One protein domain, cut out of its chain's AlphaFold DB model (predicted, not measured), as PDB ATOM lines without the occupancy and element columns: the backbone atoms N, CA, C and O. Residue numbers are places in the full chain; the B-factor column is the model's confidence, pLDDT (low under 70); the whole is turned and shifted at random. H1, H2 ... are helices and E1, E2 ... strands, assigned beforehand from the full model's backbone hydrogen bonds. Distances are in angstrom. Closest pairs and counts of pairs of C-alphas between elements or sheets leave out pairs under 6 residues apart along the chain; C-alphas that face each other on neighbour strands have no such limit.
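AT A GLANCE: This is residues 147 to 154 and 162 to 317 of the 354 residues of an uncharacterized protein of Paraphaeosphaeria sporulosa (UniProt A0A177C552). A twisted wall of four parallel strands, in the order E1 E2 E3 E4, has H1 along one face as a second layer. H4 packs on the edge strand E4, H3 crosses H4, H2 packs on both, and the small H5 lies near H4. The 164 printed residues run E1 E2 H1 E3 H2 H3 E4 H4 H5, five named helices and four named strands, of mixed class. The whole is compact, with a radius of gyration of the C-alphas of 16.0 A, and only just elongated, spanning 52 by 34 by 32 A.

HOW THE PARTS SIT: Begin with the sheet, twisted, its C-alphas up to 4.0 A off its best plane: E1, residues 147 to 149, E2, 171 to 176, E3, 210 to 220, and E4, 269 to 278. Look for N 148 and O 173 at 2.9 A between E1 and E2, N 174 and O 212 at 2.8 A between E2 and E3, and N 213 and O 270 at 2.8 A between E3 and E4. E3 bends by 67 degrees at residue 217 and E4 by 62 degrees at residue 275. H1, residues 187 to 204, is on the sheet at a height of 9.5 A, over E3 and only just over E2, with 3 C-alphas falling on E2; on the local plane it stands at 26 degrees to E3, along the strands. H4, residues 290 to 303, is on the sheet too, its closest C-alphas to E4 being Asn 296 and Gln 270, 5.7 A apart. H3, residues 243 to 261, touches H4 at a steep tilt of 49 degrees, the same way, closest at the C-alphas of Thr 251 and Ala 298, 5.0 A. H2, residues 228 to 235, touches H3 at the C-alphas of Leu 234 and Val 250, 5.4 A, their closest. H2 also touches H4, about perpendicular at 77 degrees, closest at the C-alphas of Leu 235 and Glu 291, 6.2 A. H5, residues 309 to 314, is close but not clearly touching H4, with the C-alphas of Phe 309 and Leu 300 closest at 8.0 A. E2, H1, E3 and E3, H2 H3, E4 are strand-helix-strand units, parallel neighbours with helices between them in the chain, each with a right-handed crossover. Every O i to N i+4 pair is within hydrogen-bond range in H1, H3 and H5, against 2 of 4 in H2 and 9 of 10 in H4.

IN THESE COORDINATES: Find C-alpha 147 at (-31.658, -21.012, 14.203), where E1 begins. E3 covers 26.6 A, E4 26.2 A, H1 25.7 A, H3 26.6 A and H4 20.7 A. H5 ends at C-alpha 314, (-29.434, -11.931, -4.783).

THE WHOLE: Residues 155 to 161 are not printed, and C-alphas 154 and 162 stand 25.4 A apart across the cut. The link from E4 to H4 is long. Confidence is under 70 at 43 residues, among them 275 to 290 and 305 to 317.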
ATOM      1  N   GLN A 147     -30.479 -21.447  13.462       86.75
ATOM      2  CA  GLN A 147     -31.658 -21.012  14.203       86.75
ATOM      3  C   GLN A 147     -31.468 -21.146  15.699       86.75
ATOM      4  O   GLN A 147     -31.053 -22.187  16.186       86.75
ATOM      5  N   ILE A 148     -31.848 -20.106  16.425       86.00
ATOM      6  CA  ILE A 148     -31.928 -20.095  17.880       86.00
ATOM      7  C   ILE A 148     -33.357 -19.774  18.294       86.00
ATOM      8  O   ILE A 148     -34.039 -18.975  17.653       86.00
ATOM      9  N   TYR A 149     -33.813 -20.411  19.367       83.75
ATOM     10  CA  TYR A 149     -35.128 -20.147  19.933       83.75
ATOM     11  C   TYR A 149     -35.025 -19.104  21.041       83.75
ATOM     12  O   TYR A 149     -34.157 -19.186  21.914       83.75
ATOM     13  N   ARG A 150     -35.920 -18.120  21.015       82.94
ATOM     14  CA  ARG A 150     -36.059 -17.139  22.085       82.94
ATOM     15  C   ARG A 150     -36.905 -17.761  23.196       82.94
ATOM     16  O   ARG A 150     -38.125 -17.783  23.116       82.94
ATOM     17  N   GLY A 151     -36.244 -18.283  24.229       71.44
ATOM     18  CA  GLY A 151     -36.896 -19.053  25.300       71.44
ATOM     19  C   GLY A 151     -37.887 -18.277  26.174       71.44
ATOM     20  O   GLY A 151     -38.680 -18.894  26.874       71.44
ATOM     21  N   SER A 152     -37.863 -16.942  26.147       72.25
ATOM     22  CA  SER A 152     -38.766 -16.092  26.926       72.25
ATOM     23  C   SER A 152     -39.292 -14.935  26.090       72.25
ATOM     24  O   SER A 152     -38.604 -14.396  25.226       72.25
ATOM     25  N   HIS A 153     -40.517 -14.505  26.382       67.62
ATOM     26  CA  HIS A 153     -41.102 -13.325  25.759       67.62
ATOM     27  C   HIS A 153     -40.468 -12.009  26.256       67.62
ATOM     28  O   HIS A 153     -40.611 -10.986  25.585       67.62
ATOM     29  N   ARG A 154     -39.751 -12.024  27.390       67.94
ATOM     30  CA  ARG A 154     -39.169 -10.826  28.022       67.94
ATOM     31  C   ARG A 154     -37.719 -10.614  27.647       67.94
ATOM     32  O   ARG A 154     -37.381  -9.646  26.972       67.94
ATOM     33  N   PRO A 162     -17.847 -21.588  25.396       60.31
ATOM     34  CA  PRO A 162     -16.631 -22.047  24.733       60.31
ATOM     35  C   PRO A 162     -16.944 -22.992  23.566       60.31
ATOM     36  O   PRO A 162     -17.827 -23.840  23.663       60.31
ATOM     37  N   GLY A 163     -16.204 -22.851  22.463       66.38
ATOM     38  CA  GLY A 163     -16.373 -23.686  21.266       66.38
ATOM     39  C   GLY A 163     -17.546 -23.290  20.365       66.38
ATOM     40  O   GLY A 163     -17.673 -23.842  19.272       66.38
ATOM     41  N   MET A 164     -18.365 -22.315  20.772       72.19
ATOM     42  CA  MET A 164     -19.420 -21.795  19.913       72.19
ATOM     43  C   MET A 164     -18.825 -20.957  18.772       72.19
ATOM     44  O   MET A 164     -18.002 -20.067  19.004       72.19
ATOM     45  N   PRO A 165     -19.247 -21.198  17.527       77.56
ATOM     46  CA  PRO A 165     -18.608 -20.642  16.339       77.56
ATOM     47  C   PRO A 165     -19.178 -19.273  15.937       77.56
ATOM     48  O   PRO A 165     -19.510 -19.039  14.772       77.56
ATOM     49  N   TYR A 166     -19.312 -18.360  16.901       82.88
ATOM     50  CA  TYR A 166     -20.003 -17.088  16.683       82.88
ATOM     51  C   TYR A 166     -19.407 -16.261  15.532       82.88
ATOM     52  O   TYR A 166     -20.142 -15.686  14.729       82.88
ATOM     53  N   ASP A 167     -18.080 -16.264  15.397       84.44
ATOM     54  CA  ASP A 167     -17.365 -15.505  14.366       84.44
ATOM     55  C   ASP A 167     -17.555 -16.066  12.955       84.44
ATOM     56  O   ASP A 167     -17.284 -15.370  11.972       84.44
ATOM     57  N   HIS A 168     -18.009 -17.310  12.819       83.00
ATOM     58  CA  HIS A 168     -18.178 -17.959  11.524       83.00
ATOM     59  C   HIS A 168     -19.601 -17.816  10.986       83.00
ATOM     60  O   HIS A 168     -19.774 -17.678   9.779       83.00
ATOM     61  N   ILE A 169     -20.605 -17.754  11.856       86.12
ATOM     62  CA  ILE A 169     -22.012 -17.690  11.454       86.12
ATOM     63  C   ILE A 169     -22.303 -16.406  10.661       86.12
ATOM     64  O   ILE A 169     -21.965 -15.296  11.078       86.12
ATOM     65  N   ARG A 170     -22.913 -16.571   9.481       90.12
ATOM     66  CA  ARG A 170     -23.280 -15.475   8.564       90.12
ATOM     67  C   ARG A 170     -24.785 -15.238   8.484       90.12
ATOM     68  O   ARG A 170     -25.189 -14.092   8.280       90.12
ATOM     69  N   PHE A 171     -25.589 -16.278   8.681       90.75
ATOM     70  CA  PHE A 171     -27.042 -16.227   8.573       90.75
ATOM     71  C   PHE A 171     -27.683 -16.859   9.806       90.75
ATOM     72  O   PHE A 171     -27.412 -18.015  10.130       90.75
ATOM     73  N   LEU A 172     -28.517 -16.094  10.508       91.50
ATOM     74  CA  LEU A 172     -29.123 -16.519  11.765       91.50
ATOM     75  C   LEU A 172     -30.617 -16.208  11.778       91.50
ATOM     76  O   LEU A 172     -31.033 -15.123  11.386       91.50
ATOM     77  N   HIS A 173     -31.410 -17.148  12.268       92.12
ATOM     78  CA  HIS A 173     -32.823 -17.024  12.572       92.12
ATOM     79  C   HIS A 173     -32.991 -16.968  14.089       92.12
ATOM     80  O   HIS A 173     -32.502 -17.846  14.796       92.12
ATOM     81  N   ILE A 174     -33.723 -15.979  14.586       91.94
ATOM     82  CA  ILE A 174     -34.285 -16.005  15.935       91.94
ATOM     83  C   ILE A 174     -35.745 -16.373  15.789       91.94
ATOM     84  O   ILE A 174     -36.504 -15.647  15.151       91.94
ATOM     85  N   PHE A 175     -36.133 -17.492  16.376       87.75
ATOM     86  CA  PHE A 175     -37.522 -17.896  16.443       87.75
ATOM     87  C   PHE A 175     -38.147 -17.324  17.712       87.75
ATOM     88  O   PHE A 175     -37.723 -17.650  18.822       87.75
ATOM     89  N   TYR A 176     -39.158 -16.480  17.541       87.19
ATOM     90  CA  TYR A 176     -39.941 -15.925  18.634       87.19
ATOM     91  C   TYR A 176     -41.070 -16.879  19.032       87.19
ATOM     92  O   TYR A 176     -41.723 -17.449  18.154       87.19
ATOM     93  N   PRO A 177     -41.338 -17.026  20.338       82.06
ATOM     94  CA  PRO A 177     -42.453 -17.828  20.812       82.06
ATOM     95  C   PRO A 177     -43.772 -17.179  20.361       82.06
ATOM     96  O   PRO A 177     -43.830 -15.965  20.142       82.06
ATOM     97  N   MET A 178     -44.840 -17.962  20.207       77.25
ATOM     98  CA  MET A 178     -46.125 -17.468  19.681       77.25
ATOM     99  C   MET A 178     -46.754 -16.394  20.572       77.25
ATOM    100  O   MET A 178     -47.460 -15.506  20.103       77.25
ATOM    101  N   GLU A 179     -46.435 -16.407  21.858       77.69
ATOM    102  CA  GLU A 179     -46.817 -15.389  22.826       77.69
ATOM    103  C   GLU A 179     -46.210 -14.024  22.493       77.69
ATOM    104  O   GLU A 179     -46.743 -13.014  22.938       77.69
ATOM    105  N   SER A 180     -45.126 -13.978  21.708       78.38
ATOM    106  CA  SER A 180     -44.497 -12.758  21.176       78.38
ATOM    107  C   SER A 180     -45.087 -12.306  19.836       78.38
ATOM    108  O   SER A 180     -44.519 -11.444  19.170       78.38
ATOM    109  N   SER A 181     -46.211 -12.875  19.404       78.12
ATOM    110  CA  SER A 181     -46.853 -12.478  18.155       78.12
ATOM    111  C   SER A 181     -47.385 -11.031  18.204       78.12
ATOM    112  O   SER A 181     -47.743 -10.524  19.277       78.12
ATOM    113  N   PRO A 182     -47.513 -10.359  17.042       75.94
ATOM    114  CA  PRO A 182     -48.076  -9.010  16.943       75.94
ATOM    115  C   PRO A 182     -49.452  -8.842  17.604       75.94
ATOM    116  O   PRO A 182     -49.770  -7.778  18.128       75.94
ATOM    117  N   CYS A 183     -50.277  -9.892  17.637       72.69
ATOM    118  CA  CYS A 183     -51.595  -9.826  18.267       72.69
ATOM    119  C   CYS A 183     -51.517  -9.639  19.794       72.69
ATOM    120  O   CYS A 183     -52.373  -8.986  20.395       72.69
ATOM    121  N   ASN A 184     -50.445 -10.130  20.415       74.94
ATOM    122  CA  ASN A 184     -50.250 -10.127  21.860       74.94
ATOM    123  C   ASN A 184     -49.492  -8.897  22.384       74.94
ATOM    124  O   ASN A 184     -49.528  -8.635  23.588       74.94
ATOM    125  N   TRP A 185     -48.828  -8.138  21.508       78.06
ATOM    126  CA  TRP A 185     -47.933  -7.049  21.903       78.06
ATOM    127  C   TRP A 185     -48.242  -5.755  21.178       78.06
ATOM    128  O   TRP A 185     -48.527  -5.742  19.989       78.06
ATOM    129  N   HIS A 186     -48.092  -4.641  21.885       83.19
ATOM    130  CA  HIS A 186     -48.073  -3.328  21.259       83.19
ATOM    131  C   HIS A 186     -46.824  -3.198  20.371       83.19
ATOM    132  O   HIS A 186     -45.725  -3.540  20.824       83.19
ATOM    133  N   MET A 187     -46.961  -2.653  19.155       85.31
ATOM    134  CA  MET A 187     -45.845  -2.529  18.200       85.31
ATOM    135  C   MET A 187     -44.606  -1.873  18.825       85.31
ATOM    136  O   MET A 187     -43.506  -2.394  18.679       85.31
ATOM    137  N   ASN A 188     -44.784  -0.784  19.586       84.94
ATOM    138  CA  ASN A 188     -43.688  -0.091  20.282       84.94
ATOM    139  C   ASN A 188     -42.824  -1.032  21.135       84.94
ATOM    140  O   ASN A 188     -41.597  -0.997  21.117       84.94
ATOM    141  N   HIS A 189     -43.496  -1.897  21.890       84.06
ATOM    142  CA  HIS A 189     -42.843  -2.789  22.830       84.06
ATOM    143  C   HIS A 189     -42.101  -3.898  22.097       84.06
ATOM    144  O   HIS A 189     -40.933  -4.164  22.369       84.06
ATOM    145  N   MET A 190     -42.757  -4.512  21.118       86.44
ATOM    146  CA  MET A 190     -42.117  -5.553  20.328       86.44
ATOM    147  C   MET A 190     -40.920  -5.005  19.542       86.44
ATOM    148  O   MET A 190     -39.868  -5.638  19.490       86.44
ATOM    149  N   TRP A 191     -41.036  -3.785  19.012       89.81
ATOM    150  CA  TRP A 191     -39.942  -3.108  18.325       89.81
ATOM    151  C   TRP A 191     -38.728  -2.893  19.236       89.81
ATOM    152  O   TRP A 191     -37.601  -3.158  18.822       89.81
ATOM    153  N   TYR A 192     -38.949  -2.480  20.490       88.50
ATOM    154  CA  TYR A 192     -37.888  -2.390  21.495       88.50
ATOM    155  C   TYR A 192     -37.169  -3.733  21.698       88.50
ATOM    156  O   TYR A 192     -35.937  -3.770  21.693       88.50
ATOM    157  N   HIS A 193     -37.911  -4.840  21.818       88.94
ATOM    158  CA  HIS A 193     -37.305  -6.169  21.939       88.94
ATOM    159  C   HIS A 193     -36.506  -6.554  20.697       88.94
ATOM    160  O   HIS A 193     -35.362  -6.971  20.830       88.94
ATOM    161  N   TRP A 194     -37.038  -6.347  19.493       92.38
ATOM    162  CA  TRP A 194     -36.291  -6.631  18.264       92.38
ATOM    163  C   TRP A 194     -34.992  -5.834  18.172       92.38
ATOM    164  O   TRP A 194     -33.971  -6.381  17.763       92.38
ATOM    165  N   LEU A 195     -35.008  -4.560  18.580       92.81
ATOM    166  CA  LEU A 195     -33.803  -3.737  18.635       92.81
ATOM    167  C   LEU A 195     -32.778  -4.320  19.613       92.81
ATOM    168  O   LEU A 195     -31.620  -4.500  19.238       92.81
ATOM    169  N   LYS A 196     -33.197  -4.662  20.836       90.19
ATOM    170  CA  LYS A 196     -32.302  -5.232  21.856       90.19
ATOM    171  C   LYS A 196     -31.754  -6.597  21.466       90.19
ATOM    172  O   LYS A 196     -30.557  -6.847  21.622       90.19
ATOM    173  N   ASP A 197     -32.595  -7.439  20.888       92.38
ATOM    174  CA  ASP A 197     -32.217  -8.771  20.439       92.38
ATOM    175  C   ASP A 197     -31.227  -8.676  19.269       92.38
ATOM    176  O   ASP A 197     -30.196  -9.353  19.267       92.38
ATOM    177  N   ALA A 198     -31.468  -7.769  18.316       94.62
ATOM    178  CA  ALA A 198     -30.556  -7.511  17.207       94.62
ATOM    179  C   ALA A 198     -29.218  -6.910  17.670       94.62
ATOM    180  O   ALA A 198     -28.164  -7.314  17.173       94.62
ATOM    181  N   GLU A 199     -29.227  -5.972  18.623       92.31
ATOM    182  CA  GLU A 199     -28.016  -5.418  19.245       92.31
ATOM    183  C   GLU A 199     -27.180  -6.525  19.897       92.31
ATOM    184  O   GLU A 199     -25.974  -6.633  19.653       92.31
ATOM    185  N   MET A 200     -27.823  -7.392  20.680       90.56
ATOM    186  CA  MET A 200     -27.145  -8.489  21.353       90.56
ATOM    187  C   MET A 200     -26.609  -9.535  20.371       90.56
ATOM    188  O   MET A 200     -25.475  -9.986  20.526       90.56
ATOM    189  N   VAL A 201     -27.371  -9.900  19.337       92.31
ATOM    190  CA  VAL A 201     -26.866 -10.785  18.282       92.31
ATOM    191  C   VAL A 201     -25.660 -10.158  17.595       92.31
ATOM    192  O   VAL A 201     -24.634 -10.810  17.459       92.31
ATOM    193  N   ARG A 202     -25.711  -8.884  17.209       92.56
ATOM    194  CA  ARG A 202     -24.562  -8.236  16.556       92.56
ATOM    195  C   ARG A 202     -23.317  -8.209  17.427       92.56
ATOM    196  O   ARG A 202     -22.215  -8.344  16.902       92.56
ATOM    197  N   LYS A 203     -23.487  -8.047  18.740       90.19
ATOM    198  CA  LYS A 203     -22.386  -8.122  19.703       90.19
ATOM    199  C   LYS A 203     -21.707  -9.492  19.674       90.19
ATOM    200  O   LYS A 203     -20.485  -9.555  19.762       90.19
ATOM    201  N   TRP A 204     -22.487 -10.568  19.574       87.31
ATOM    202  CA  TRP A 204     -21.956 -11.929  19.639       87.31
ATOM    203  C   TRP A 204     -21.508 -12.485  18.296       87.31
ATOM    204  O   TRP A 204     -20.511 -13.188  18.264       87.31
ATOM    205  N   PHE A 205     -22.191 -12.146  17.206       91.19
ATOM    206  CA  PHE A 205     -21.934 -12.643  15.858       91.19
ATOM    207  C   PHE A 205     -21.390 -11.496  14.984       91.19
ATOM    208  O   PHE A 205     -22.124 -10.934  14.167       91.19
ATOM    209  N   PRO A 206     -20.109 -11.103  15.139       90.75
ATOM    210  CA  PRO A 206     -19.571  -9.873  14.545       90.75
ATOM    211  C   PRO A 206     -19.553  -9.886  13.014       90.75
ATOM    212  O   PRO A 206     -19.561  -8.836  12.376       90.75
ATOM    213  N   ASN A 207     -19.550 -11.075  12.419       91.12
ATOM    214  CA  ASN A 207     -19.528 -11.260  10.976       91.12
ATOM    215  C   ASN A 207     -20.904 -11.630  10.395       91.12
ATOM    216  O   ASN A 207     -20.991 -12.069   9.243       91.12
ATOM    217  N   LEU A 208     -21.974 -11.492  11.183       92.75
ATOM    218  CA  LEU A 208     -23.321 -11.802  10.734       92.75
ATOM    219  C   LEU A 208     -23.715 -10.888   9.571       92.75
ATOM    220  O   LEU A 208     -23.679  -9.663   9.679       92.75
ATOM    221  N   LYS A 209     -24.117 -11.498   8.457       92.50
ATOM    222  CA  LYS A 209     -24.603 -10.789   7.271       92.50
ATOM    223  C   LYS A 209     -26.102 -10.549   7.336       92.50
ATOM    224  O   LYS A 209     -26.560  -9.498   6.899       92.50
ATOM    225  N   ARG A 210     -26.864 -11.524   7.848       92.38
ATOM    226  CA  ARG A 210     -28.326 -11.439   7.946       92.38
ATOM    227  C   ARG A 210     -28.847 -12.055   9.233       92.38
ATOM    228  O   ARG A 210     -28.406 -13.128   9.643       92.38
ATOM    229  N   LEU A 211     -29.827 -11.379   9.814       94.88
ATOM    230  CA  LEU A 211     -30.564 -11.792  10.994       94.88
ATOM    231  C   LEU A 211     -32.054 -11.821  10.666       94.88
ATOM    232  O   LEU A 211     -32.640 -10.773  10.428       94.88
ATOM    233  N   PHE A 212     -32.675 -12.991  10.685       93.44
ATOM    234  CA  PHE A 212     -34.113 -13.127  10.501       93.44
ATOM    235  C   PHE A 212     -34.785 -13.220  11.864       93.44
ATOM    236  O   PHE A 212     -34.502 -14.138  12.631       93.44
ATOM    237  N   LEU A 213     -35.694 -12.301  12.156       93.19
ATOM    238  CA  LEU A 213     -36.576 -12.389  13.313       93.19
ATOM    239  C   LEU A 213     -37.855 -13.078  12.843       93.19
ATOM    240  O   LEU A 213     -38.680 -12.470  12.159       93.19
ATOM    241  N   LYS A 214     -37.950 -14.378  13.128       89.25
ATOM    242  CA  LYS A 214     -39.054 -15.245  12.725       89.25
ATOM    243  C   LYS A 214     -40.129 -15.254  13.793       89.25
ATOM    244  O   LYS A 214     -39.846 -15.584  14.942       89.25
ATOM    245  N   MET A 215     -41.354 -14.927  13.412       85.69
ATOM    246  CA  MET A 215     -42.487 -14.878  14.327       85.69
ATOM    247  C   MET A 215     -43.666 -15.635  13.760       85.69
ATOM    248  O   MET A 215     -44.106 -15.356  12.645       85.69
ATOM    249  N   GLY A 216     -44.198 -16.541  14.574       74.69
ATOM    250  CA  GLY A 216     -45.495 -17.137  14.324       74.69
ATOM    251  C   GLY A 216     -46.630 -16.278  14.839       74.69
ATOM    252  O   GLY A 216     -46.507 -15.621  15.874       74.69
ATOM    253  N   TYR A 217     -47.751 -16.315  14.133       71.19
ATOM    254  CA  TYR A 217     -49.021 -15.815  14.633       71.19
ATOM    255  C   TYR A 217     -50.159 -16.750  14.210       71.19
ATOM    256  O   TYR A 217     -50.243 -17.185  13.061       71.19
ATOM    257  N   GLU A 218     -51.035 -17.070  15.159       62.59
ATOM    258  CA  GLU A 218     -52.277 -17.806  14.918       62.59
ATOM    259  C   GLU A 218     -53.381 -16.816  14.578       62.59
ATOM    260  O   GLU A 218     -54.087 -16.329  15.457       62.59
ATOM    261  N   GLY A 219     -53.490 -16.482  13.294       59.03
ATOM    262  CA  GLY A 219     -54.501 -15.551  12.817       59.03
ATOM    263  C   GLY A 219     -54.246 -14.114  13.275       59.03
ATOM    264  O   GLY A 219     -53.821 -13.815  14.392       59.03
ATOM    265  N   PHE A 220     -54.493 -13.178  12.377       62.19
ATOM    266  CA  PHE A 220     -54.479 -11.767  12.715       62.19
ATOM    267  C   PHE A 220     -55.805 -11.192  12.246       62.19
ATOM    268  O   PHE A 220     -55.975 -10.924  11.063       62.19
ATOM    269  N   ASP A 221     -56.758 -11.108  13.171       63.59
ATOM    270  CA  ASP A 221     -58.106 -10.622  12.897       63.59
ATOM    271  C   ASP A 221     -58.212  -9.139  13.327       63.59
ATOM    272  O   ASP A 221     -58.043  -8.819  14.512       63.59
ATOM    273  N   PRO A 222     -58.483  -8.223  12.374       60.12
ATOM    274  CA  PRO A 222     -58.714  -6.801  12.616       60.12
ATOM    275  C   PRO A 222     -59.699  -6.439  13.727       60.12
ATOM    276  O   PRO A 222     -59.549  -5.395  14.362       60.12
ATOM    277  N   ASN A 223     -60.702  -7.278  13.964       56.25
ATOM    278  CA  ASN A 223     -61.826  -6.992  14.848       56.25
ATOM    279  C   ASN A 223     -61.648  -7.550  16.263       56.25
ATOM    280  O   ASN A 223     -62.378  -7.143  17.167       56.25
ATOM    281  N   THR A 224     -60.700  -8.462  16.484       53.44
ATOM    282  CA  THR A 224     -60.539  -9.141  17.786       53.44
ATOM    283  C   THR A 224     -59.304  -8.699  18.563       53.44
ATOM    284  O   THR A 224     -59.158  -9.044  19.736       53.44
ATOM    285  N   LEU A 225     -58.421  -7.901  17.956       59.50
ATOM    286  CA  LEU A 225     -57.115  -7.608  18.535       59.50
ATOM    287  C   LEU A 225     -56.968  -6.143  18.934       59.50
ATOM    288  O   LEU A 225     -56.822  -5.253  18.101       59.50
ATOM    289  N   TYR A 226     -56.879  -5.917  20.246       63.41
ATOM    290  CA  TYR A 226     -56.568  -4.623  20.864       63.41
ATOM    291  C   TYR A 226     -55.332  -3.938  20.242       63.41
ATOM    292  O   TYR A 226     -55.277  -2.716  20.124       63.41
ATOM    293  N   ASN A 227     -54.355  -4.725  19.778       66.94
ATOM    294  CA  ASN A 227     -53.109  -4.221  19.202       66.94
ATOM    295  C   ASN A 227     -53.161  -3.980  17.682       66.94
ATOM    296  O   ASN A 227     -52.203  -3.411  17.152       66.94
ATOM    297  N   TYR A 228     -54.239  -4.363  16.981       70.69
ATOM    298  CA  TYR A 228     -54.351  -4.283  15.515       70.69
ATOM    299  C   TYR A 228     -53.927  -2.916  14.966       70.69
ATOM    300  O   TYR A 228     -53.052  -2.817  14.105       70.69
ATOM    301  N   TYR A 229     -54.483  -1.847  15.538       72.75
ATOM    302  CA  TYR A 229     -54.264  -0.468  15.096       72.75
ATOM    303  C   TYR A 229     -52.801  -0.023  15.165       72.75
ATOM    304  O   TYR A 229     -52.382   0.849  14.407       72.75
ATOM    305  N   THR A 230     -52.017  -0.623  16.061       78.81
ATOM    306  CA  THR A 230     -50.606  -0.268  16.255       78.81
ATOM    307  C   THR A 230     -49.718  -0.907  15.193       78.81
ATOM    308  O   THR A 230     -48.708  -0.324  14.814       78.81
ATOM    309  N   TRP A 231     -50.124  -2.069  14.677       82.62
ATOM    310  CA  TRP A 231     -49.400  -2.838  13.666       82.62
ATOM    311  C   TRP A 231     -49.864  -2.556  12.246       82.62
ATOM    312  O   TRP A 231     -49.082  -2.715  11.309       82.62
ATOM    313  N   ALA A 232     -51.117  -2.133  12.068       82.38
ATOM    314  CA  ALA A 232     -51.686  -1.960  10.743       82.38
ATOM    315  C   ALA A 232     -50.893  -0.997   9.842       82.38
ATOM    316  O   ALA A 232     -50.656  -1.335   8.682       82.38
ATOM    317  N   PRO A 233     -50.359   0.129  10.355       84.81
ATOM    318  CA  PRO A 233     -49.508   1.020   9.567       84.81
ATOM    319  C   PRO A 233     -48.137   0.443   9.197       84.81
ATOM    320  O   PRO A 233     -47.409   1.079   8.433       84.81
ATOM    321  N   LEU A 234     -47.768  -0.722   9.724       85.19
ATOM    322  CA  LEU A 234     -46.527  -1.417   9.404       85.19
ATOM    323  C   LEU A 234     -46.760  -2.607   8.470       85.19
ATOM    324  O   LEU A 234     -45.957  -2.827   7.566       85.19
ATOM    325  N   LEU A 235     -47.834  -3.366   8.708       82.38
ATOM    326  CA  LEU A 235     -48.047  -4.667   8.079       82.38
ATOM    327  C   LEU A 235     -49.037  -4.626   6.916       82.38
ATOM    328  O   LEU A 235     -48.742  -5.241   5.907       82.38
ATOM    329  N   PHE A 236     -50.134  -3.865   6.988       82.12
ATOM    330  CA  PHE A 236     -51.186  -3.964   5.965       82.12
ATOM    331  C   PHE A 236     -51.101  -2.870   4.926       82.12
ATOM    332  O   PHE A 236     -50.897  -1.691   5.244       82.12
ATOM    333  N   LYS A 237     -51.317  -3.260   3.676       84.06
ATOM    334  CA  LYS A 237     -51.570  -2.352   2.567       84.06
ATOM    335  C   LYS A 237     -52.995  -1.799   2.651       84.06
ATOM    336  O   LYS A 237     -53.952  -2.548   2.823       84.06
ATOM    337  N   GLN A 238     -53.158  -0.482   2.536       85.12
ATOM    338  CA  GLN A 238     -54.492   0.122   2.514       85.12
ATOM    339  C   GLN A 238     -55.190  -0.147   1.166       85.12
ATOM    340  O   GLN A 238     -54.513  -0.275   0.138       85.12
ATOM    341  N   PRO A 239     -56.539  -0.180   1.122       84.44
ATOM    342  CA  PRO A 239     -57.269  -0.258  -0.139       84.44
ATOM    343  C   PRO A 239     -56.817   0.848  -1.098       84.44
ATOM    344  O   PRO A 239     -56.728   2.012  -0.710       84.44
ATOM    345  N   SER A 240     -56.512   0.474  -2.344       88.44
ATOM    346  CA  SER A 240     -56.019   1.378  -3.399       88.44
ATOM    347  C   SER A 240     -54.622   1.981  -3.181       88.44
ATOM    348  O   SER A 240     -54.172   2.783  -4.001       88.44
ATOM    349  N   GLU A 241     -53.901   1.596  -2.129       88.25
ATOM    350  CA  GLU A 241     -52.525   2.040  -1.921       88.25
ATOM    351  C   GLU A 241     -51.589   1.393  -2.953       88.25
ATOM    352  O   GLU A 241     -51.718   0.216  -3.284       88.25
ATOM    353  N   SER A 242     -50.628   2.148  -3.488       92.06
ATOM    354  CA  SER A 242     -49.558   1.573  -4.318       92.06
ATOM    355  C   SER A 242     -48.424   1.035  -3.442       92.06
ATOM    356  O   SER A 242     -48.247   1.476  -2.310       92.06
ATOM    357  N   ASP A 243     -47.592   0.132  -3.964       90.06
ATOM    358  CA  ASP A 243     -46.444  -0.395  -3.206       90.06
ATOM    359  C   ASP A 243     -45.446   0.701  -2.817       90.06
ATOM    360  O   ASP A 243     -44.850   0.659  -1.741       90.06
ATOM    361  N   THR A 244     -45.289   1.711  -3.676       92.62
ATOM    362  CA  THR A 244     -44.462   2.889  -3.398       92.62
ATOM    363  C   THR A 244     -45.036   3.701  -2.240       92.62
ATOM    364  O   THR A 244     -44.290   4.065  -1.332       92.62
ATOM    365  N   ALA A 245     -46.353   3.936  -2.226       91.44
ATOM    366  CA  ALA A 245     -47.017   4.650  -1.137       91.44
ATOM    367  C   ALA A 245     -46.929   3.872   0.190       91.44
ATOM    368  O   ALA A 245     -46.568   4.454   1.215       91.44
ATOM    369  N   MET A 246     -47.131   2.549   0.154       92.12
ATOM    370  CA  MET A 246     -46.940   1.679   1.318       92.12
ATOM    371  C   MET A 246     -45.497   1.750   1.829       92.12
ATOM    372  O   MET A 246     -45.273   1.939   3.022       92.12
ATOM    373  N   LEU A 247     -44.502   1.663   0.939       92.00
ATOM    374  CA  LEU A 247     -43.090   1.776   1.307       92.00
ATOM    375  C   LEU A 247     -42.779   3.118   1.980       92.00
ATOM    376  O   LEU A 247     -42.038   3.151   2.963       92.00
ATOM    377  N   GLU A 248     -43.319   4.227   1.475       92.00
ATOM    378  CA  GLU A 248     -43.143   5.559   2.064       92.00
ATOM    379  C   GLU A 248     -43.784   5.670   3.447       92.00
ATOM    380  O   GLU A 248     -43.123   6.132   4.383       92.00
ATOM    381  N   ARG A 249     -45.021   5.184   3.605       93.31
ATOM    382  CA  ARG A 249     -45.721   5.131   4.895       93.31
ATOM    383  C   ARG A 249     -44.957   4.286   5.910       93.31
ATOM    384  O   ARG A 249     -44.656   4.775   6.998       93.31
ATOM    385  N   VAL A 250     -44.582   3.059   5.551       93.00
ATOM    386  CA  VAL A 250     -43.810   2.165   6.426       93.00
ATOM    387  C   VAL A 250     -42.465   2.804   6.782       93.00
ATOM    388  O   VAL A 250     -42.085   2.831   7.948       93.00
ATOM    389  N   THR A 251     -41.769   3.419   5.820       93.94
ATOM    390  CA  THR A 251     -40.521   4.161   6.085       93.94
ATOM    391  C   THR A 251     -40.737   5.288   7.103       93.94
ATOM    392  O   THR A 251     -39.902   5.483   7.986       93.94
ATOM    393  N   ALA A 252     -41.840   6.034   7.004       90.94
ATOM    394  CA  ALA A 252     -42.169   7.094   7.954       90.94
ATOM    395  C   ALA A 252     -42.416   6.539   9.367       90.94
ATOM    396  O   ALA A 252     -41.849   7.064  10.326       90.94
ATOM    397  N   VAL A 253     -43.166   5.438   9.487       90.38
ATOM    398  CA  VAL A 253     -43.381   4.730  10.763       90.38
ATOM    399  C   VAL A 253     -42.044   4.287  11.365       90.38
ATOM    400  O   VAL A 253     -41.756   4.591  12.519       90.38
ATOM    401  N   LEU A 254     -41.165   3.658  10.580       92.81
ATOM    402  CA  LEU A 254     -39.853   3.203  11.053       92.81
ATOM    403  C   LEU A 254     -38.929   4.348  11.503       92.81
ATOM    404  O   LEU A 254     -38.146   4.190  12.444       92.81
ATOM    405  N   ARG A 255     -39.008   5.516  10.856       91.62
ATOM    406  CA  ARG A 255     -38.282   6.721  11.291       91.62
ATOM    407  C   ARG A 255     -38.817   7.257  12.614       91.62
ATOM    408  O   ARG A 255     -38.017   7.655  13.455       91.62
ATOM    409  N   ALA A 256     -40.131   7.228  12.814       88.12
ATOM    410  CA  ALA A 256     -40.723   7.588  14.095       88.12
ATOM    411  C   ALA A 256     -40.293   6.623  15.207       88.12
ATOM    412  O   ALA A 256     -39.859   7.074  16.260       88.12
ATOM    413  N   MET A 257     -40.293   5.313  14.937       89.06
ATOM    414  CA  MET A 257     -39.767   4.305  15.867       89.06
ATOM    415  C   MET A 257     -38.293   4.549  16.204       89.06
ATOM    416  O   MET A 257     -37.888   4.475  17.361       89.06
ATOM    417  N   THR A 258     -37.487   4.905  15.201       91.44
ATOM    418  CA  THR A 258     -36.081   5.280  15.406       91.44
ATOM    419  C   THR A 258     -35.950   6.496  16.324       91.44
ATOM    420  O   THR A 258     -35.098   6.508  17.208       91.44
ATOM    421  N   HIS A 259     -36.772   7.527  16.112       87.75
ATOM    422  CA  HIS A 259     -36.769   8.723  16.950       87.75
ATOM    423  C   HIS A 259     -37.167   8.397  18.394       87.75
ATOM    424  O   HIS A 259     -36.487   8.826  19.319       87.75
ATOM    425  N   LEU A 260     -38.209   7.580  18.569       85.94
ATOM    426  CA  LEU A 260     -38.739   7.181  19.871       85.94
ATOM    427  C   LEU A 260     -37.730   6.382  20.709       85.94
ATOM    428  O   LEU A 260     -37.594   6.627  21.902       85.94
ATOM    429  N   HIS A 261     -37.005   5.442  20.096       86.69
ATOM    430  CA  HIS A 261     -36.030   4.604  20.808       86.69
ATOM    431  C   HIS A 261     -34.600   5.154  20.790       86.69
ATOM    432  O   HIS A 261     -33.722   4.599  21.448       86.69
ATOM    433  N   GLY A 262     -34.335   6.208  20.016       90.56
ATOM    434  CA  GLY A 262     -32.998   6.779  19.852       90.56
ATOM    435  C   GLY A 262     -32.016   5.899  19.068       90.56
ATOM    436  O   GLY A 262     -30.849   6.268  18.933       90.56
ATOM    437  N   CYS A 263     -32.450   4.757  18.523       91.50
ATOM    438  CA  CYS A 263     -31.610   3.870  17.723       91.50
ATOM    439  C   CYS A 263     -32.346   3.303  16.500       91.50
ATOM    440  O   CYS A 263     -33.569   3.176  16.462       91.50
ATOM    441  N   LYS A 264     -31.570   2.999  15.453       93.25
ATOM    442  CA  LYS A 264     -32.063   2.429  14.193       93.25
ATOM    443  C   LYS A 264     -32.007   0.911  14.243       93.25
ATOM    444  O   LYS A 264     -31.035   0.351  14.745       93.25
ATOM    445  N   MET A 265     -32.974   0.259  13.597       94.62
ATOM    446  CA  MET A 265     -32.871  -1.170  13.306       94.62
ATOM    447  C   MET A 265     -31.621  -1.437  12.451       94.62
ATOM    448  O   MET A 265     -31.421  -0.744  11.445       94.62
ATOM    449  N   PRO A 266     -30.762  -2.408  12.811       93.81
ATOM    450  CA  PRO A 266     -29.616  -2.756  11.983       93.81
ATOM    451  C   PRO A 266     -30.048  -3.229  10.591       93.81
ATOM    452  O   PRO A 266     -30.951  -4.048  10.467       93.81
ATOM    453  N   GLY A 267     -29.345  -2.794   9.542       91.44
ATOM    454  CA  GLY A 267     -29.660  -3.175   8.153       91.44
ATOM    455  C   GLY A 267     -29.471  -4.663   7.826       91.44
ATOM    456  O   GLY A 267     -29.842  -5.098   6.746       91.44
ATOM    457  N   ILE A 268     -28.905  -5.449   8.747       92.56
ATOM    458  CA  ILE A 268     -28.822  -6.911   8.618       92.56
ATOM    459  C   ILE A 268     -30.132  -7.610   9.012       92.56
ATOM    460  O   ILE A 268     -30.267  -8.807   8.775       92.56
ATOM    461  N   VAL A 269     -31.060  -6.901   9.666       94.56
ATOM    462  CA  VAL A 269     -32.299  -7.478  10.193       94.56
ATOM    463  C   VAL A 269     -33.335  -7.619   9.088       94.56
ATOM    464  O   VAL A 269     -33.593  -6.679   8.340       94.56
ATOM    465  N   GLN A 270     -33.964  -8.788   9.047       92.69
ATOM    466  CA  GLN A 270     -35.140  -9.090   8.251       92.69
ATOM    467  C   GLN A 270     -36.239  -9.599   9.181       92.69
ATOM    468  O   GLN A 270     -36.015 -10.496   9.992       92.69
ATOM    469  N   LEU A 271     -37.435  -9.040   9.067       90.06
ATOM    470  CA  LEU A 271     -38.615  -9.544   9.751       90.06
ATOM    471  C   LEU A 271     -39.277 -10.587   8.858       90.06
ATOM    472  O   LEU A 271     -39.524 -10.341   7.674       90.06
ATOM    473  N   ASN A 272     -39.533 -11.760   9.424       86.62
ATOM    474  CA  ASN A 272     -40.211 -12.850   8.746       86.62
ATOM    475  C   ASN A 272     -41.396 -13.285   9.608       86.62
ATOM    476  O   ASN A 272     -41.227 -13.835  10.695       86.62
ATOM    477  N   PHE A 273     -42.594 -12.988   9.124       80.75
ATOM    478  CA  PHE A 273     -43.834 -13.386   9.764       80.75
ATOM    479  C   PHE A 273     -44.335 -14.630   9.046       80.75
ATOM    480  O   PHE A 273     -44.489 -14.611   7.828       80.75
ATOM    481  N   TRP A 274     -44.592 -15.699   9.792       70.44
ATOM    482  CA  TRP A 274     -45.298 -16.854   9.263       70.44
ATOM    483  C   TRP A 274     -46.643 -16.997   9.964       70.44
ATOM    484  O   TRP A 274     -46.779 -16.732  11.160       70.44
ATOM    485  N   GLY A 275     -47.650 -17.408   9.210       62.78
ATOM    486  CA  GLY A 275     -49.027 -17.470   9.673       62.78
ATOM    487  C   GLY A 275     -49.983 -17.098   8.551       62.78
ATOM    488  O   GLY A 275     -49.572 -16.826   7.423       62.78
ATOM    489  N   TYR A 276     -51.268 -17.099   8.876       54.31
ATOM    490  CA  TYR A 276     -52.332 -16.755   7.944       54.31
ATOM    491  C   TYR A 276     -52.947 -15.418   8.351       54.31
ATOM    492  O   TYR A 276     -53.431 -15.269   9.476       54.31
ATOM    493  N   PHE A 277     -52.939 -14.441   7.444       57.09
ATOM    494  CA  PHE A 277     -53.796 -13.268   7.586       57.09
ATOM    495  C   PHE A 277     -55.206 -13.667   7.161       57.09
ATOM    496  O   PHE A 277     -55.418 -14.080   6.020       57.09
ATOM    497  N   ARG A 278     -56.155 -13.584   8.097       50.56
ATOM    498  CA  ARG A 278     -57.572 -13.757   7.796       50.56
ATOM    499  C   ARG A 278     -58.171 -12.367   7.684       50.56
ATOM    500  O   ARG A 278     -58.324 -11.681   8.692       50.56
ATOM    501  N   ASP A 279     -58.481 -11.953   6.464       47.44
ATOM    502  CA  ASP A 279     -59.364 -10.811   6.282       47.44
ATOM    503  C   ASP A 279     -60.760 -11.235   6.765       47.44
ATOM    504  O   ASP A 279     -61.238 -12.328   6.479       47.44
ATOM    505  N   VAL A 280     -61.393 -10.420   7.601       44.12
ATOM    506  CA  VAL A 280     -62.734 -10.723   8.132       44.12
ATOM    507  C   VAL A 280     -63.813 -10.300   7.142       44.12
ATOM    508  O   VAL A 280     -64.957 -10.735   7.246       44.12
ATOM    509  N   SER A 281     -63.466  -9.420   6.200       46.00
ATOM    510  CA  SER A 281     -64.377  -8.896   5.187       46.00
ATOM    511  C   SER A 281     -64.420  -9.752   3.921       46.00
ATOM    512  O   SER A 281     -65.429  -9.748   3.219       46.00
ATOM    513  N   SER A 282     -63.374 -10.539   3.671       45.03
ATOM    514  CA  SER A 282     -63.315 -11.547   2.617       45.03
ATOM    515  C   SER A 282     -62.884 -12.867   3.240       45.03
ATOM    516  O   SER A 282     -61.828 -12.904   3.849       45.03
ATOM    517  N   GLU A 283     -63.612 -13.969   3.047       48.84
ATOM    518  CA  GLU A 283     -63.179 -15.317   3.484       48.84
ATOM    519  C   GLU A 283     -61.851 -15.797   2.841       48.84
ATOM    520  O   GLU A 283     -61.449 -16.951   2.993       48.84
ATOM    521  N   GLU A 284     -61.158 -14.920   2.117       48.19
ATOM    522  CA  GLU A 284     -59.902 -15.156   1.431       48.19
ATOM    523  C   GLU A 284     -58.702 -15.074   2.386       48.19
ATOM    524  O   GLU A 284     -58.535 -14.145   3.181       48.19
ATOM    525  N   TYR A 285     -57.833 -16.074   2.264       51.69
ATOM    526  CA  TYR A 285     -56.529 -16.112   2.907       51.69
ATOM    527  C   TYR A 285     -55.518 -15.415   2.004       51.69
ATOM    528  O   TYR A 285     -55.216 -15.905   0.914       51.69
ATOM    529  N   TYR A 286     -54.952 -14.299   2.460       50.81
ATOM    530  CA  TYR A 286     -53.856 -13.666   1.737       50.81
ATOM    531  C   TYR A 286     -52.538 -14.349   2.123       50.81
ATOM    532  O   TYR A 286     -52.202 -14.379   3.314       50.81
ATOM    533  N   PRO A 287     -51.766 -14.896   1.161       49.56
ATOM    534  CA  PRO A 287     -50.405 -15.313   1.446       49.56
ATOM    535  C   PRO A 287     -49.625 -14.082   1.907       49.56
ATOM    536  O   PRO A 287     -49.576 -13.060   1.218       49.56
ATOM    537  N   ALA A 288     -49.034 -14.184   3.094       53.47
ATOM    538  CA  ALA A 288     -48.366 -13.113   3.823       53.47
ATOM    539  C   ALA A 288     -47.089 -12.587   3.139       53.47
ATOM    540  O   ALA A 288     -46.260 -11.992   3.803       53.47
ATOM    541  N   ASP A 289     -46.871 -12.806   1.842       54.47
ATOM    542  CA  ASP A 289     -45.525 -12.788   1.257       54.47
ATOM    543  C   ASP A 289     -45.125 -11.418   0.699       54.47
ATOM    544  O   ASP A 289     -43.939 -11.076   0.662       54.47
ATOM    545  N   HIS A 290     -46.092 -10.609   0.259       56.09
ATOM    546  CA  HIS A 290     -45.808  -9.335  -0.404       56.09
ATOM    547  C   HIS A 290     -45.512  -8.200   0.592       56.09
ATOM    548  O   HIS A 290     -44.612  -7.380   0.389       56.09
ATOM    549  N   GLU A 291     -46.234  -8.167   1.708       71.00
ATOM    550  CA  GLU A 291     -46.150  -7.091   2.699       71.00
ATOM    551  C   GLU A 291     -44.838  -7.106   3.517       71.00
ATOM    552  O   GLU A 291     -44.201  -6.051   3.645       71.00
ATOM    553  N   PRO A 292     -44.310  -8.266   3.968       77.19
ATOM    554  CA  PRO A 292     -43.016  -8.344   4.644       77.19
ATOM    555  C   PRO A 292     -41.850  -7.905   3.762       77.19
ATOM    556  O   PRO A 292     -40.858  -7.383   4.271       77.19
ATOM    557  N   GLN A 293     -41.944  -8.059   2.436       84.38
ATOM    558  CA  GLN A 293     -40.903  -7.562   1.535       84.38
ATOM    559  C   GLN A 293     -40.833  -6.035   1.558       84.38
ATOM    560  O   GLN A 293     -39.734  -5.486   1.626       84.38
ATOM    561  N   ILE A 294     -41.972  -5.336   1.535       89.00
ATOM    562  CA  ILE A 294     -42.003  -3.867   1.618       89.00
ATOM    563  C   ILE A 294     -41.458  -3.395   2.969       89.00
ATOM    564  O   ILE A 294     -40.632  -2.480   3.006       89.00
ATOM    565  N   LEU A 295     -41.834  -4.063   4.060       89.81
ATOM    566  CA  LEU A 295     -41.304  -3.780   5.391       89.81
ATOM    567  C   LEU A 295     -39.784  -3.959   5.469       89.81
ATOM    568  O   LEU A 295     -39.074  -3.056   5.913       89.81
ATOM    569  N   ASN A 296     -39.259  -5.071   4.961       90.25
ATOM    570  CA  ASN A 296     -37.820  -5.318   4.927       90.25
ATOM    571  C   ASN A 296     -37.078  -4.295   4.047       90.25
ATOM    572  O   ASN A 296     -36.031  -3.784   4.444       90.25
ATOM    573  N   LYS A 297     -37.647  -3.898   2.900       90.50
ATOM    574  CA  LYS A 297     -37.108  -2.795   2.080       90.50
ATOM    575  C   LYS A 297     -37.091  -1.469   2.855       90.50
ATOM    576  O   LYS A 297     -36.124  -0.713   2.757       90.50
ATOM    577  N   ALA A 298     -38.127  -1.181   3.640       92.31
ATOM    578  CA  ALA A 298     -38.183   0.016   4.474       92.31
ATOM    579  C   ALA A 298     -37.118  -0.001   5.586       92.31
ATOM    580  O   ALA A 298     -36.462   1.018   5.808       92.31
ATOM    581  N   ILE A 299     -36.891  -1.151   6.240       92.00
ATOM    582  CA  ILE A 299     -35.828  -1.331   7.248       92.00
ATOM    583  C   ILE A 299     -34.466  -0.982   6.647       92.00
ATOM    584  O   ILE A 299     -33.742  -0.156   7.208       92.00
ATOM    585  N   LEU A 300     -34.152  -1.526   5.468       90.75
ATOM    586  CA  LEU A 300     -32.912  -1.218   4.752       90.75
ATOM    587  C   LEU A 300     -32.769   0.275   4.445       90.75
ATOM    588  O   LEU A 300     -31.731   0.874   4.728       90.75
ATOM    589  N   LYS A 301     -33.831   0.902   3.924       91.88
ATOM    590  CA  LYS A 301     -33.854   2.339   3.610       91.88
ATOM    591  C   LYS A 301     -33.622   3.208   4.853       91.88
ATOM    592  O   LYS A 301     -32.997   4.265   4.759       91.88
ATOM    593  N   CYS A 302     -34.108   2.777   6.017       92.31
ATOM    594  CA  CYS A 302     -33.911   3.467   7.292       92.31
ATOM    595  C   CYS A 302     -32.525   3.225   7.912       92.31
ATOM    596  O   CYS A 302     -32.005   4.119   8.591       92.31
ATOM    597  N   ALA A 303     -31.910   2.064   7.665       88.88
ATOM    598  CA  ALA A 303     -30.609   1.692   8.218       88.88
ATOM    599  C   ALA A 303     -29.461   2.589   7.712       88.88
ATOM    600  O   ALA A 303     -28.550   2.899   8.480       88.88
ATOM    601  N   GLY A 304     -29.527   3.078   6.467       83.00
ATOM    602  CA  GLY A 304     -28.589   4.064   5.917       83.00
ATOM    603  C   GLY A 304     -28.133   3.773   4.479       83.00
ATOM    604  O   GLY A 304     -28.491   2.743   3.916       83.00
ATOM    605  N   PRO A 305     -27.327   4.669   3.874       63.25
ATOM    606  CA  PRO A 305     -26.979   4.639   2.447       63.25
ATOM    607  C   PRO A 305     -26.035   3.500   2.022       63.25
ATOM    608  O   PRO A 305     -25.826   3.306   0.830       63.25
ATOM    609  N   ASN A 306     -25.472   2.743   2.966       58.38
ATOM    610  CA  ASN A 306     -24.416   1.761   2.695       58.38
ATOM    611  C   ASN A 306     -24.923   0.320   2.518       58.38
ATOM    612  O   ASN A 306     -24.116  -0.606   2.578       58.38
ATOM    613  N   VAL A 307     -26.232   0.100   2.349       61.97
ATOM    614  CA  VAL A 307     -26.766  -1.253   2.139       61.97
ATOM    615  C   VAL A 307     -27.092  -1.472   0.665       61.97
ATOM    616  O   VAL A 307     -27.999  -0.844   0.122       61.97
ATOM    617  N   ASP A 308     -26.337  -2.364   0.020       65.81
ATOM    618  CA  ASP A 308     -26.544  -2.754  -1.377       65.81
ATOM    619  C   ASP A 308     -27.817  -3.607  -1.512       65.81
ATOM    620  O   ASP A 308     -27.874  -4.772  -1.105       65.81
ATOM    621  N   PHE A 309     -28.851  -3.006  -2.099       60.44
ATOM    622  CA  PHE A 309     -30.145  -3.639  -2.351       60.44
ATOM    623  C   PHE A 309     -30.072  -4.813  -3.332       60.44
ATOM    624  O   PHE A 309     -30.852  -5.758  -3.206       60.44
ATOM    625  N   GLU A 310     -29.162  -4.778  -4.306       63.75
ATOM    626  CA  GLU A 310     -29.024  -5.849  -5.292       63.75
ATOM    627  C   GLU A 310     -28.273  -7.042  -4.710       63.75
ATOM    628  O   GLU A 310     -28.675  -8.189  -4.917       63.75
ATOM    629  N   GLN A 311     -27.249  -6.796  -3.889       65.06
ATOM    630  CA  GLN A 311     -26.655  -7.858  -3.079       65.06
ATOM    631  C   GLN A 311     -27.703  -8.464  -2.133       65.06
ATOM    632  O   GLN A 311     -27.850  -9.685  -2.057       65.06
ATOM    633  N   TYR A 312     -28.497  -7.625  -1.468       59.62
ATOM    634  CA  TYR A 312     -29.565  -8.082  -0.586       59.62
ATOM    635  C   TYR A 312     -30.579  -8.971  -1.323       59.62
ATOM    636  O   TYR A 312     -30.930 -10.050  -0.842       59.62
ATOM    637  N   ARG A 313     -31.013  -8.580  -2.523       63.44
ATOM    638  CA  ARG A 313     -31.943  -9.369  -3.338       63.44
ATOM    639  C   ARG A 313     -31.341 -10.703  -3.787       63.44
ATOM    640  O   ARG A 313     -32.020 -11.715  -3.686       63.44
ATOM    641  N   LYS A 314     -30.084 -10.723  -4.243       63.22
ATOM    642  CA  LYS A 314     -29.434 -11.931  -4.783       63.22
ATOM    643  C   LYS A 314     -29.157 -13.009  -3.742       63.22
ATOM    644  O   LYS A 314     -29.290 -14.182  -4.063       63.22
ATOM    645  N   GLU A 315     -28.785 -12.639  -2.514       57.88
ATOM    646  CA  GLU A 315     -28.594 -13.638  -1.443       57.88
ATOM    647  C   GLU A 315     -29.897 -13.921  -0.669       57.88
ATOM    648  O   GLU A 315     -29.901 -14.712   0.272       57.88
ATOM    649  N   SER A 316     -31.016 -13.283  -1.040       51.44
ATOM    650  CA  SER A 316     -32.337 -13.708  -0.576       51.44
ATOM    651  C   SER A 316     -32.736 -14.916  -1.408       51.44
ATOM    652  O   SER A 316     -33.094 -14.774  -2.574       51.44
ATOM    653  N   TYR A 317     -32.621 -16.106  -0.820       44.69
ATOM    654  CA  TYR A 317     -33.178 -17.316  -1.416       44.69
ATOM    655  C   TYR A 317     -34.642 -17.048  -1.807       44.69
ATOM    656  O   TYR A 317     -35.342 -16.373  -1.039       44.69
TER     657      TYR A 317